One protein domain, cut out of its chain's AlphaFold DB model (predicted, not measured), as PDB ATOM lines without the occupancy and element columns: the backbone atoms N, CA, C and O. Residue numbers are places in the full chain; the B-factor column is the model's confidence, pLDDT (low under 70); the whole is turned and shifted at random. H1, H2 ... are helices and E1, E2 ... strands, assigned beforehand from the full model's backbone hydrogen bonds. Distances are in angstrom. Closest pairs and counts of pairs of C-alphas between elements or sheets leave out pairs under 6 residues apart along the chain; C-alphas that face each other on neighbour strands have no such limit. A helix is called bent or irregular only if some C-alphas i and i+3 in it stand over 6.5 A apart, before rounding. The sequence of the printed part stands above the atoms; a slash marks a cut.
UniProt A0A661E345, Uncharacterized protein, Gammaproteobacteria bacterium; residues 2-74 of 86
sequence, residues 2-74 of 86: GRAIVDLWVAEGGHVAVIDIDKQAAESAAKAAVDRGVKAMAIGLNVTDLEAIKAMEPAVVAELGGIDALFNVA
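This is residues 2 to 74 of the 86 residues of an uncharacterized protein of Gammaproteobacteria bacterium (UniProt A0A661E345). A small sheet of two parallel strands, E1 and E2, forms the middle; H2 packs closely along one face, and H3 covers the other with fewer contacts. H1 lies beside H2 and near E1, the three helices run one way and the two strands the other, and residues 65 to 74 fold back after H3 as a tail without a named element. The printed part has 73 residues, with three named helices and two named strands in the order H1, E1, H2, E2, H3; the class is mixed, helices and strands. The whole is compact, with a radius of gyration of the C-alphas of 11.4 A, and spans 32 by 24 by 17 A.

H1, residues 2 to 11, comes within 7.2 A of E1, residues 16 to 20, at their closest C-alphas, those of Val 6 and Val 16. H1 touches H2, residues 23 to 34, with the closest C-alphas those of Val 10 and Ala 33, 6.2 A apart; H2 touches H1 with its residues 29 to 33 alone. H1 and H2 run the same way at a shallow tilt of 14 degrees. The closest C-alphas of E1 and H2, those of Val 18 and Ala 26, are 5.4 A apart. E2, residues 40 to 44, is the parallel neighbour of E1, with 16 degrees between their directions. N 18 and O 41, 2.9 A apart, and N 43 and O 18, also 2.9 A, are within hydrogen-bond range. E1, H2 and E2 form a strand-helix-strand unit, two parallel neighbour strands with a helix between them along the chain, and its crossover is right-handed. H2 and E2 come closest at the C-alphas of Lys 23 and Gly 44, 4.2 A apart. H3, residues 50 to 64, is nearest to E1 at the C-alphas of Ala 17 and Val 60, 6.6 A, and to E2 at those of Ala 40 and Leu 64, 7.7 A. H3 is apart from H1 and from H2, and H1 is apart from E2. In H1 and H2 every O i to N i+4 pair is within hydrogen-bond range; in H3, 9 of 11 are.

H1 begins at C-alpha 2, (155.973, 173.419, 138.929), and measures 14.4 A from first to last C-alpha. E1 measures 12.7 A, H2 16.2 A and E2 13.7 A. C-alpha 40, where E2 begins, is at (160.301, 179.318, 151.426). H3, the longest helix, measures 21.1 A and ends at C-alpha 64, (154.310, 180.885, 155.946). It is irregular, but only just: C-alphas 55 and 58 are 6.8 A apart.

The two C-alphas farthest apart are those of Arg 36 and Glu 51, 31.9 A, while the first and last printed C-alphas, those of Gly 2 and Ala 74, are 7.6 A apart. The printed part has no cut, and its four links between named elements are tight. The mean pLDDT of the printed part is 97.3, and no printed residue is under 70.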
ATOM      1  N   GLY A   2     155.948 172.998 137.515       94.44
ATOM      2  CA  GLY A   2     155.973 173.419 138.929       94.44
ATOM      3  C   GLY A   2     157.057 174.448 139.265       94.44
ATOM      4  O   GLY A   2     156.747 175.518 139.772       94.44
ATOM      5  N   ARG A   3     158.311 174.197 138.861       95.12
ATOM      6  CA  ARG A   3     159.416 175.149 139.071       95.12
ATOM      7  C   ARG A   3     159.157 176.546 138.488       95.12
ATOM      8  O   ARG A   3     159.429 177.531 139.155       95.12
ATOM      9  N   ALA A   4     158.591 176.639 137.286       97.12
ATOM     10  CA  ALA A   4     158.306 177.930 136.659       97.12
ATOM     11  C   ALA A   4     157.215 178.716 137.409       97.12
ATOM     12  O   ALA A   4     157.293 179.937 137.494       97.12
ATOM     13  N   ILE A   5     156.227 178.020 137.988       97.62
ATOM     14  CA  ILE A   5     155.205 178.641 138.847       97.62
ATOM     15  C   ILE A   5     155.864 179.216 140.101       97.62
ATOM     16  O   ILE A   5     155.612 180.369 140.434       97.62
ATOM     17  N   VAL A   6     156.746 178.447 140.749       97.94
ATOM     18  CA  VAL A   6     157.521 178.913 141.910       97.94
ATOM     19  C   VAL A   6     158.339 180.152 141.547       97.94
ATOM     20  O   VAL A   6     158.258 181.163 142.238       97.94
ATOM     21  N   ASP A   7     159.086 180.107 140.442       97.12
ATOM     22  CA  ASP A   7     159.953 181.212 140.029       97.12
ATOM     23  C   ASP A   7     159.164 182.506 139.749       97.12
ATOM     24  O   ASP A   7     159.665 183.592 140.055       97.12
ATOM     25  N   LEU A   8     157.948 182.402 139.193       97.75
ATOM     26  CA  LEU A   8     157.061 183.543 138.948       97.75
ATOM     27  C   LEU A   8     156.414 184.055 140.242       97.75
ATOM     28  O   LEU A   8     156.472 185.247 140.515       97.75
ATOM     29  N   TRP A   9     155.853 183.163 141.062       97.69
ATOM     30  CA  TRP A   9     155.223 183.522 142.339       97.69
ATOM     31  C   TRP A   9     156.192 184.272 143.262       97.69
ATOM     32  O   TRP A   9     155.852 185.297 143.848       97.69
ATOM     33  N   VAL A  10     157.436 183.793 143.327       97.88
ATOM     34  CA  VAL A  10     158.499 184.411 144.125       97.88
ATOM     35  C   VAL A  10     158.986 185.728 143.517       97.88
ATOM     36  O   VAL A  10     159.377 186.624 144.261       97.88
ATOM     37  N   ALA A  11     158.976 185.877 142.186       97.62
ATOM     38  CA  ALA A  11     159.339 187.145 141.544       97.62
ATOM     39  C   ALA A  11     158.396 188.294 141.946       97.62
ATOM     40  O   ALA A  11     158.842 189.433 142.043       97.62
ATOM     41  N   GLU A  12     157.138 187.975 142.257       97.31
ATOM     42  CA  GLU A  12     156.136 188.919 142.773       97.31
ATOM     43  C   GLU A  12     156.193 189.087 144.309       97.31
ATOM     44  O   GLU A  12     155.349 189.756 144.901       97.31
ATOM     45  N   GLY A  13     157.183 188.486 144.985       97.19
ATOM     46  CA  GLY A  13     157.369 188.575 146.439       97.19
ATOM     47  C   GLY A  13     156.585 187.542 147.256       97.19
ATOM     48  O   GLY A  13     156.594 187.599 148.488       97.19
ATOM     49  N   GLY A  14     155.932 186.582 146.599       97.75
ATOM     50  CA  GLY A  14     155.167 185.533 147.262       97.75
ATOM     51  C   GLY A  14     156.044 184.551 148.044       97.75
ATOM     52  O   GLY A  14     157.093 184.104 147.576       97.75
ATOM     53  N   HIS A  15     155.596 184.179 149.242       98.50
ATOM     54  CA  HIS A  15     156.170 183.075 150.014       98.50
ATOM     55  C   HIS A  15     155.673 181.731 149.479       98.50
ATOM     56  O   HIS A  15     154.568 181.656 148.939       98.50
ATOM     57  N   VAL A  16     156.473 180.669 149.599       98.50
ATOM     58  CA  VAL A  16     156.150 179.401 148.926       98.50
ATOM     59  C   VAL A  16     156.616 178.159 149.689       98.50
ATOM     60  O   VAL A  16     157.761 178.064 150.120       98.50
ATOM     61  N   ALA A  17     155.738 177.163 149.804       98.44
ATOM     62  CA  ALA A  17     156.121 175.796 150.142       98.44
ATOM     63  C   ALA A  17     156.223 174.985 148.845       98.44
ATOM     64  O   ALA A  17     155.252 174.889 148.094       98.44
ATOM     65  N   VAL A  18     157.396 174.415 148.568       98.31
ATOM     66  CA  VAL A  18     157.613 173.545 147.406       98.31
ATOM     67  C   VAL A  18     157.470 172.099 147.856       98.31
ATOM     68  O   VAL A  18     158.269 171.609 148.654       98.31
ATOM     69  N   ILE A  19     156.436 171.427 147.355       97.94
ATOM     70  CA  ILE A  19     156.122 170.039 147.695       97.94
ATOM     71  C   ILE A  19     156.366 169.179 146.462       97.94
ATOM     72  O   ILE A  19     155.760 169.415 145.417       97.94
ATOM     73  N   ASP A  20     157.260 168.203 146.582       97.69
ATOM     74  CA  ASP A  20     157.604 167.286 145.494       97.69
ATOM     75  C   ASP A  20     157.978 165.911 146.062       97.69
ATOM     76  O   ASP A  20     158.447 165.808 147.196       97.69
ATOM     77  N   ILE A  21     157.792 164.845 145.283       97.44
ATOM     78  CA  ILE A  21     158.272 163.511 145.664       97.44
ATOM     79  C   ILE A  21     159.807 163.456 145.618       97.44
ATOM     80  O   ILE A  21     160.427 162.748 146.415       97.44
ATOM     81  N   ASP A  22     160.426 164.251 144.738       97.56
ATOM     82  CA  ASP A  22     161.864 164.503 144.736       97.56
ATOM     83  C   ASP A  22     162.202 165.641 145.712       97.56
ATOM     84  O   ASP A  22     162.186 166.835 145.390       97.56
ATOM     85  N   LYS A  23     162.556 165.250 146.939       97.75
ATOM     86  CA  LYS A  23     162.925 166.192 148.001       97.75
ATOM     87  C   LYS A  23     164.096 167.098 147.606       97.75
ATOM     88  O   LYS A  23     164.108 168.264 147.993       97.75
ATOM     89  N   GLN A  24     165.068 166.596 146.846       98.12
ATOM     90  CA  GLN A  24     166.256 167.374 146.494       98.12
ATOM     91  C   GLN A  24     165.913 168.469 145.477       98.12
ATOM     92  O   GLN A  24     166.390 169.604 145.593       98.12
ATOM     93  N   ALA A  25     165.036 168.159 144.517       97.38
ATOM     94  CA  ALA A  25     164.499 169.152 143.593       97.38
ATOM     95  C   ALA A  25     163.696 170.239 144.333       97.38
ATOM     96  O   ALA A  25     163.889 171.433 144.067       97.38
ATOM     97  N   ALA A  26     162.860 169.848 145.303       98.31
ATOM     98  CA  ALA A  26     162.110 170.784 146.139       98.31
ATOM     99  C   ALA A  26     163.035 171.699 146.963       98.31
ATOM    100  O   ALA A  26     162.858 172.919 146.964       98.31
ATOM    101  N   GLU A  27     164.061 171.137 147.611       98.56
ATOM    102  CA  GLU A  27     165.058 171.888 148.389       98.56
ATOM    103  C   GLU A  27     165.824 172.893 147.522       98.56
ATOM    104  O   GLU A  27     166.016 174.042 147.927       98.56
ATOM    105  N   SER A  28     166.212 172.503 146.304       98.38
ATOM    106  CA  SER A  28     166.875 173.404 145.355       98.38
ATOM    107  C   SER A  28     165.990 174.597 144.971       98.38
ATOM    108  O   SER A  28     166.461 175.738 144.942       98.38
ATOM    109  N   ALA A  29     164.703 174.357 144.702       98.25
ATOM    110  CA  ALA A  29     163.753 175.413 144.363       98.25
ATOM    111  C   ALA A  29     163.471 176.343 145.554       98.25
ATOM    112  O   ALA A  29     163.522 177.563 145.397       98.25
ATOM    113  N   ALA A  30     163.244 175.786 146.748       98.44
ATOM    114  CA  ALA A  30     163.036 176.571 147.961       98.44
ATOM    115  C   ALA A  30     164.274 177.411 148.306       98.44
ATOM    116  O   ALA A  30     164.142 178.591 148.623       98.44
ATOM    117  N   LYS A  31     165.485 176.858 148.161       98.50
ATOM    118  CA  LYS A  31     166.724 177.620 148.352       98.50
ATOM    119  C   LYS A  31     166.814 178.807 147.390       98.50
ATOM    120  O   LYS A  31     167.097 179.915 147.831       98.50
ATOM    121  N   ALA A  32     166.543 178.592 146.102       98.12
ATOM    122  CA  ALA A  32     166.546 179.675 145.120       98.12
ATOM    123  C   ALA A  32     165.504 180.762 145.446       98.12
ATOM    124  O   ALA A  32     165.747 181.940 145.189       98.12
ATOM    125  N   ALA A  33     164.365 180.380 146.032       98.38
ATOM    126  CA  ALA A  33     163.363 181.324 146.509       98.38
ATOM    127  C   ALA A  33     163.847 182.123 147.733       98.38
ATOM    128  O   ALA A  33     163.732 183.347 147.743       98.38
ATOM    129  N   VAL A  34     164.470 181.468 148.718       98.44
ATOM    130  CA  VAL A  34     165.089 182.150 149.871       98.44
ATOM    131  C   VAL A  34     166.173 183.131 149.425       98.44
ATOM    132  O   VAL A  34     166.216 184.258 149.912       98.44
ATOM    133  N   ASP A  35     167.003 182.751 148.451       98.00
ATOM    134  CA  ASP A  35     168.053 183.617 147.899       98.00
ATOM    135  C   ASP A  35     167.467 184.874 147.196       98.00
ATOM    136  O   ASP A  35     168.180 185.857 146.985       98.00
ATOM    137  N   ARG A  36     166.158 184.886 146.884       97.12
ATOM    138  CA  ARG A  36     165.399 186.055 146.391       97.12
ATOM    139  C   ARG A  36     164.732 186.888 147.494       97.12
ATOM    140  O   ARG A  36     164.088 187.889 147.189       97.12
ATOM    141  N   GLY A  37     164.895 186.513 148.762       98.00
ATOM    142  CA  GLY A  37     164.444 187.294 149.917       98.00
ATOM    143  C   GLY A  37     163.023 186.998 150.402       98.00
ATOM    144  O   GLY A  37     162.521 187.727 151.255       98.00
ATOM    145  N   VAL A  38     162.373 185.942 149.903       98.38
ATOM    146  CA  VAL A  38     161.072 185.483 150.420       98.38
ATOM    147  C   VAL A  38     161.246 184.318 151.396       98.38
ATOM    148  O   VAL A  38     162.267 183.632 151.392       98.38
ATOM    149  N   LYS A  39     160.222 184.041 152.212       98.44
ATOM    150  CA  LYS A  39     160.156 182.782 152.961       98.44
ATOM    151  C   LYS A  39     159.848 181.630 152.014       98.44
ATOM    152  O   LYS A  39     158.898 181.708 151.231       98.44
ATOM    153  N   ALA A  40     160.614 180.551 152.122       98.50
ATOM    154  CA  ALA A  40     160.301 179.318 151.426       98.50
ATOM    155  C   ALA A  40     160.734 178.085 152.216       98.50
ATOM    156  O   ALA A  40     161.738 178.108 152.926       98.50
ATOM    157  N   MET A  41     159.988 176.997 152.043       98.38
ATOM    158  CA  MET A  41     160.305 175.689 152.614       98.38
ATOM    159  C   MET A  41     160.105 174.587 151.575       98.38
ATOM    160  O   MET A  41     159.345 174.752 150.622       98.38
ATOM    161  N   ALA A  42     160.785 173.460 151.767       98.38
ATOM    162  CA  ALA A  42     160.672 172.289 150.909       98.38
ATOM    163  C   ALA A  42     160.137 171.094 151.698       98.38
ATOM    164  O   ALA A  42     160.579 170.843 152.823       98.38
ATOM    165  N   ILE A  43     159.219 170.342 151.095       98.06
ATOM    166  CA  ILE A  43     158.638 169.134 151.683       98.06
ATOM    167  C   ILE A  43     158.734 168.007 150.657       98.06
ATOM    168  O   ILE A  43     158.179 168.097 149.566       98.06
ATOM    169  N   GLY A  44     159.450 166.944 151.022       97.94
ATOM    170  CA  GLY A  44     159.472 165.698 150.262       97.94
ATOM    171  C   GLY A  44     158.212 164.894 150.564       97.94
ATOM    172  O   GLY A  44     158.090 164.400 151.684       97.94
ATOM    173  N   LEU A  45     157.279 164.784 149.620       97.56
ATOM    174  CA  LEU A  45     155.986 164.139 149.854       97.56
ATOM    175  C   LEU A  45     155.409 163.525 148.576       97.56
ATOM    176  O   LEU A  45     155.408 164.136 147.510       97.56
ATOM    177  N   ASN A  46     154.861 162.316 148.708       96.94
ATOM    178  CA  ASN A  46     154.043 161.710 147.669       96.94
ATOM    179  C   ASN A  46     152.605 162.239 147.766       96.94
ATOM    180  O   ASN A  46     151.900 161.963 148.733       96.94
ATOM    181  N   VAL A  47     152.153 162.948 146.733       95.50
ATOM    182  CA  VAL A  47     150.813 163.557 146.679       95.50
ATOM    183  C   VAL A  47     149.659 162.545 146.645       95.50
ATOM    184  O   VAL A  47     148.505 162.937 146.786       95.50
ATOM    185  N   THR A  48     149.929 161.248 146.461       96.00
ATOM    186  CA  THR A  48     148.896 160.205 146.580       96.00
ATOM    187  C   THR A  48     148.650 159.771 148.029       96.00
ATOM    188  O   THR A  48     147.715 159.014 148.279       96.00
ATOM    189  N   ASP A  49     149.483 160.203 148.979       97.50
ATOM    190  CA  ASP A  49     149.340 159.903 150.405       97.50
ATOM    191  C   ASP A  49     148.564 161.026 151.111       97.50
ATOM    192  O   ASP A  49     149.106 162.071 151.480       97.50
ATOM    193  N   LEU A  50     147.263 160.803 151.297       96.19
ATOM    194  CA  LEU A  50     146.365 161.775 151.923       96.19
ATOM    195  C   LEU A  50     146.707 162.058 153.389       96.19
ATOM    196  O   LEU A  50     146.469 163.170 153.860       96.19
ATOM    197  N   GLU A  51     147.245 161.082 154.119       97.38
ATOM    198  CA  GLU A  51     147.593 161.276 155.527       97.38
ATOM    199  C   GLU A  51     148.879 162.096 155.650       97.38
ATOM    200  O   GLU A  51     148.940 163.015 156.471       97.38
ATOM    201  N   ALA A  52     149.854 161.867 154.765       95.94
ATOM    202  CA  ALA A  52     151.028 162.728 154.663       95.94
ATOM    203  C   ALA A  52     150.646 164.176 154.303       95.94
ATOM    204  O   ALA A  52     151.190 165.115 154.891       95.94
ATOM    205  N   ILE A  53     149.683 164.373 153.387       96.19
ATOM    206  CA  ILE A  53     149.184 165.713 153.024       96.19
ATOM    207  C   ILE A  53     148.581 166.419 154.244       96.19
ATOM    208  O   ILE A  53     148.941 167.559 154.535       96.19
ATOM    209  N   LYS A  54     147.708 165.743 154.998       96.44
ATOM    210  CA  LYS A  54     147.118 166.318 156.219       96.44
ATOM    211  C   LYS A  54     148.176 166.641 157.274       96.44
ATOM    212  O   LYS A  54     148.071 167.647 157.966       96.44
ATOM    213  N   ALA A  55     149.201 165.799 157.397       96.06
ATOM    214  CA  ALA A  55     150.264 165.991 158.375       96.06
ATOM    215  C   ALA A  55     151.195 167.170 158.039       96.06
ATOM    216  O   ALA A  55     151.774 167.756 158.956       96.06
ATOM    217  N   MET A  56     151.350 167.535 156.760       95.81
ATOM    218  CA  MET A  56     152.229 168.643 156.361       95.81
ATOM    219  C   MET A  56     151.588 170.029 156.488       95.81
ATOM    220  O   MET A  56     152.306 171.009 156.693       95.81
ATOM    221  N   GLU A  57     150.260 170.131 156.379       95.88
ATOM    222  CA  GLU A  57     149.541 171.413 156.377       95.88
ATOM    223  C   GLU A  57     149.893 172.299 157.589       95.88
ATOM    224  O   GLU A  57     150.260 173.459 157.371       95.88
ATOM    225  N   PRO A  58     149.899 171.799 158.845       97.44
ATOM    226  CA  PRO A  58     150.216 172.636 160.001       97.44
ATOM    227  C   PRO A  58     151.626 173.230 159.944       97.44
ATOM    228  O   PRO A  58     151.831 174.357 160.389       97.44
ATOM    229  N   ALA A  59     152.593 172.498 159.382       96.44
ATOM    230  CA  ALA A  59     153.964 172.978 159.236       96.44
ATOM    231  C   ALA A  59     154.054 174.115 158.207       96.44
ATOM    232  O   ALA A  59     154.725 175.114 158.461       96.44
ATOM    233  N   VAL A  60     153.334 174.000 157.085       97.75
ATOM    234  CA  VAL A  60     153.264 175.059 156.063       97.75
ATOM    235  C   VAL A  60     152.625 176.323 156.630       97.75
ATOM    236  O   VAL A  60     153.169 177.417 156.472       97.75
ATOM    237  N   VAL A  61     151.501 176.179 157.336       97.75
ATOM    238  CA  VAL A  61     150.797 177.315 157.947       97.75
ATOM    239  C   VAL A  61     151.655 177.986 159.020       97.75
ATOM    240  O   VAL A  61     151.706 179.213 159.069       97.75
ATOM    241  N   ALA A  62     152.358 177.213 159.851       97.56
ATOM    242  CA  ALA A  62     153.230 177.765 160.886       97.56
ATOM    243  C   ALA A  62     154.395 178.586 160.303       97.56
ATOM    244  O   ALA A  62     154.728 179.640 160.843       97.56
ATOM    245  N   GLU A  63     154.995 178.129 159.201       96.88
ATOM    246  CA  GLU A  63     156.154 178.788 158.590       96.88
ATOM    247  C   GLU A  63     155.756 180.024 157.758       96.88
ATOM    248  O   GLU A  63     156.378 181.095 157.848       96.88
ATOM    249  N   LEU A  64     154.698 179.889 156.951       97.25
ATOM    250  CA  LEU A  64     154.310 180.885 155.946       97.25
ATOM    251  C   LEU A  64     153.167 181.804 156.396       97.25
ATOM    252  O   LEU A  64     152.959 182.850 155.787       97.25
ATOM    253  N   GLY A  65     152.468 181.462 157.481       96.00
ATOM    254  CA  GLY A  65     151.366 182.248 158.044       96.00
ATOM    255  C   GLY A  65     149.990 181.947 157.443       96.00
ATOM    256  O   GLY A  65     149.010 182.568 157.850       96.00
ATOM    257  N   GLY A  66     149.897 181.006 156.501       96.94
ATOM    258  CA  GLY A  66     148.654 180.624 155.833       96.94
ATOM    259  C   GLY A  66     148.895 180.001 154.457       96.94
ATOM    260  O   GLY A  66     150.038 179.777 154.059       96.94
ATOM    261  N   ILE A  67     147.804 179.712 153.741       97.06
ATOM    262  CA  ILE A  67     147.816 179.226 152.355       97.06
ATOM    263  C   ILE A  67     146.827 180.071 151.547       97.06
ATOM    264  O   ILE A  67     145.618 179.870 151.640       97.06
ATOM    265  N   ASP A  68     147.339 181.009 150.749       97.62
ATOM    266  CA  ASP A  68     146.518 181.866 149.877       97.62
ATOM    267  C   ASP A  68     146.153 181.181 148.553       97.62
ATOM    268  O   ASP A  68     145.106 181.445 147.960       97.62
ATOM    269  N   ALA A  69     147.028 180.296 148.070       96.69
ATOM    270  CA  ALA A  69     146.873 179.583 146.811       96.69
ATOM    271  C   ALA A  69     147.491 178.182 146.894       96.69
ATOM    272  O   ALA A  69     148.527 177.981 147.527       96.69
ATOM    273  N   LEU A  70     146.869 177.223 146.204       96.62
ATOM    274  CA  LEU A  70     147.364 175.856 146.051       96.62
ATOM    275  C   LEU A  70     147.439 175.502 144.565       96.62
ATOM    276  O   LEU A  70     146.454 175.615 143.836       96.62
ATOM    277  N   PHE A  71     148.601 175.017 144.130       96.12
ATOM    278  CA  PHE A  71     148.843 174.604 142.752       96.12
ATOM    279  C   PHE A  71     149.069 173.087 142.691       96.12
ATOM    280  O   PHE A  71     150.171 172.601 142.937       96.12
ATOM    281  N   ASN A  72     148.034 172.329 142.322       95.50
ATOM    282  CA  ASN A  72     148.126 170.877 142.125       95.50
ATOM    283  C   ASN A  72     148.754 170.560 140.757       95.50
ATOM    284  O   ASN A  72     148.051 170.376 139.768       95.50
ATOM    285  N   VAL A  73     150.090 170.562 140.697       93.81
ATOM    286  CA  VAL A  73     150.859 170.458 139.437       93.81
ATOM    287  C   VAL A  73     151.472 169.071 139.218       93.81
ATOM    288  O   VAL A  73     151.833 168.737 138.091       93.81
ATOM    289  N   ALA A  74     151.621 168.272 140.276       92.75
ATOM    290  CA  ALA A  74     152.242 166.955 140.193       92.75
ATOM    291  C   ALA A  74     151.455 166.031 139.251       92.75
ATOM    292  O   ALA A  74     150.241 165.877 139.377       92.75
TER     293      ALA A  74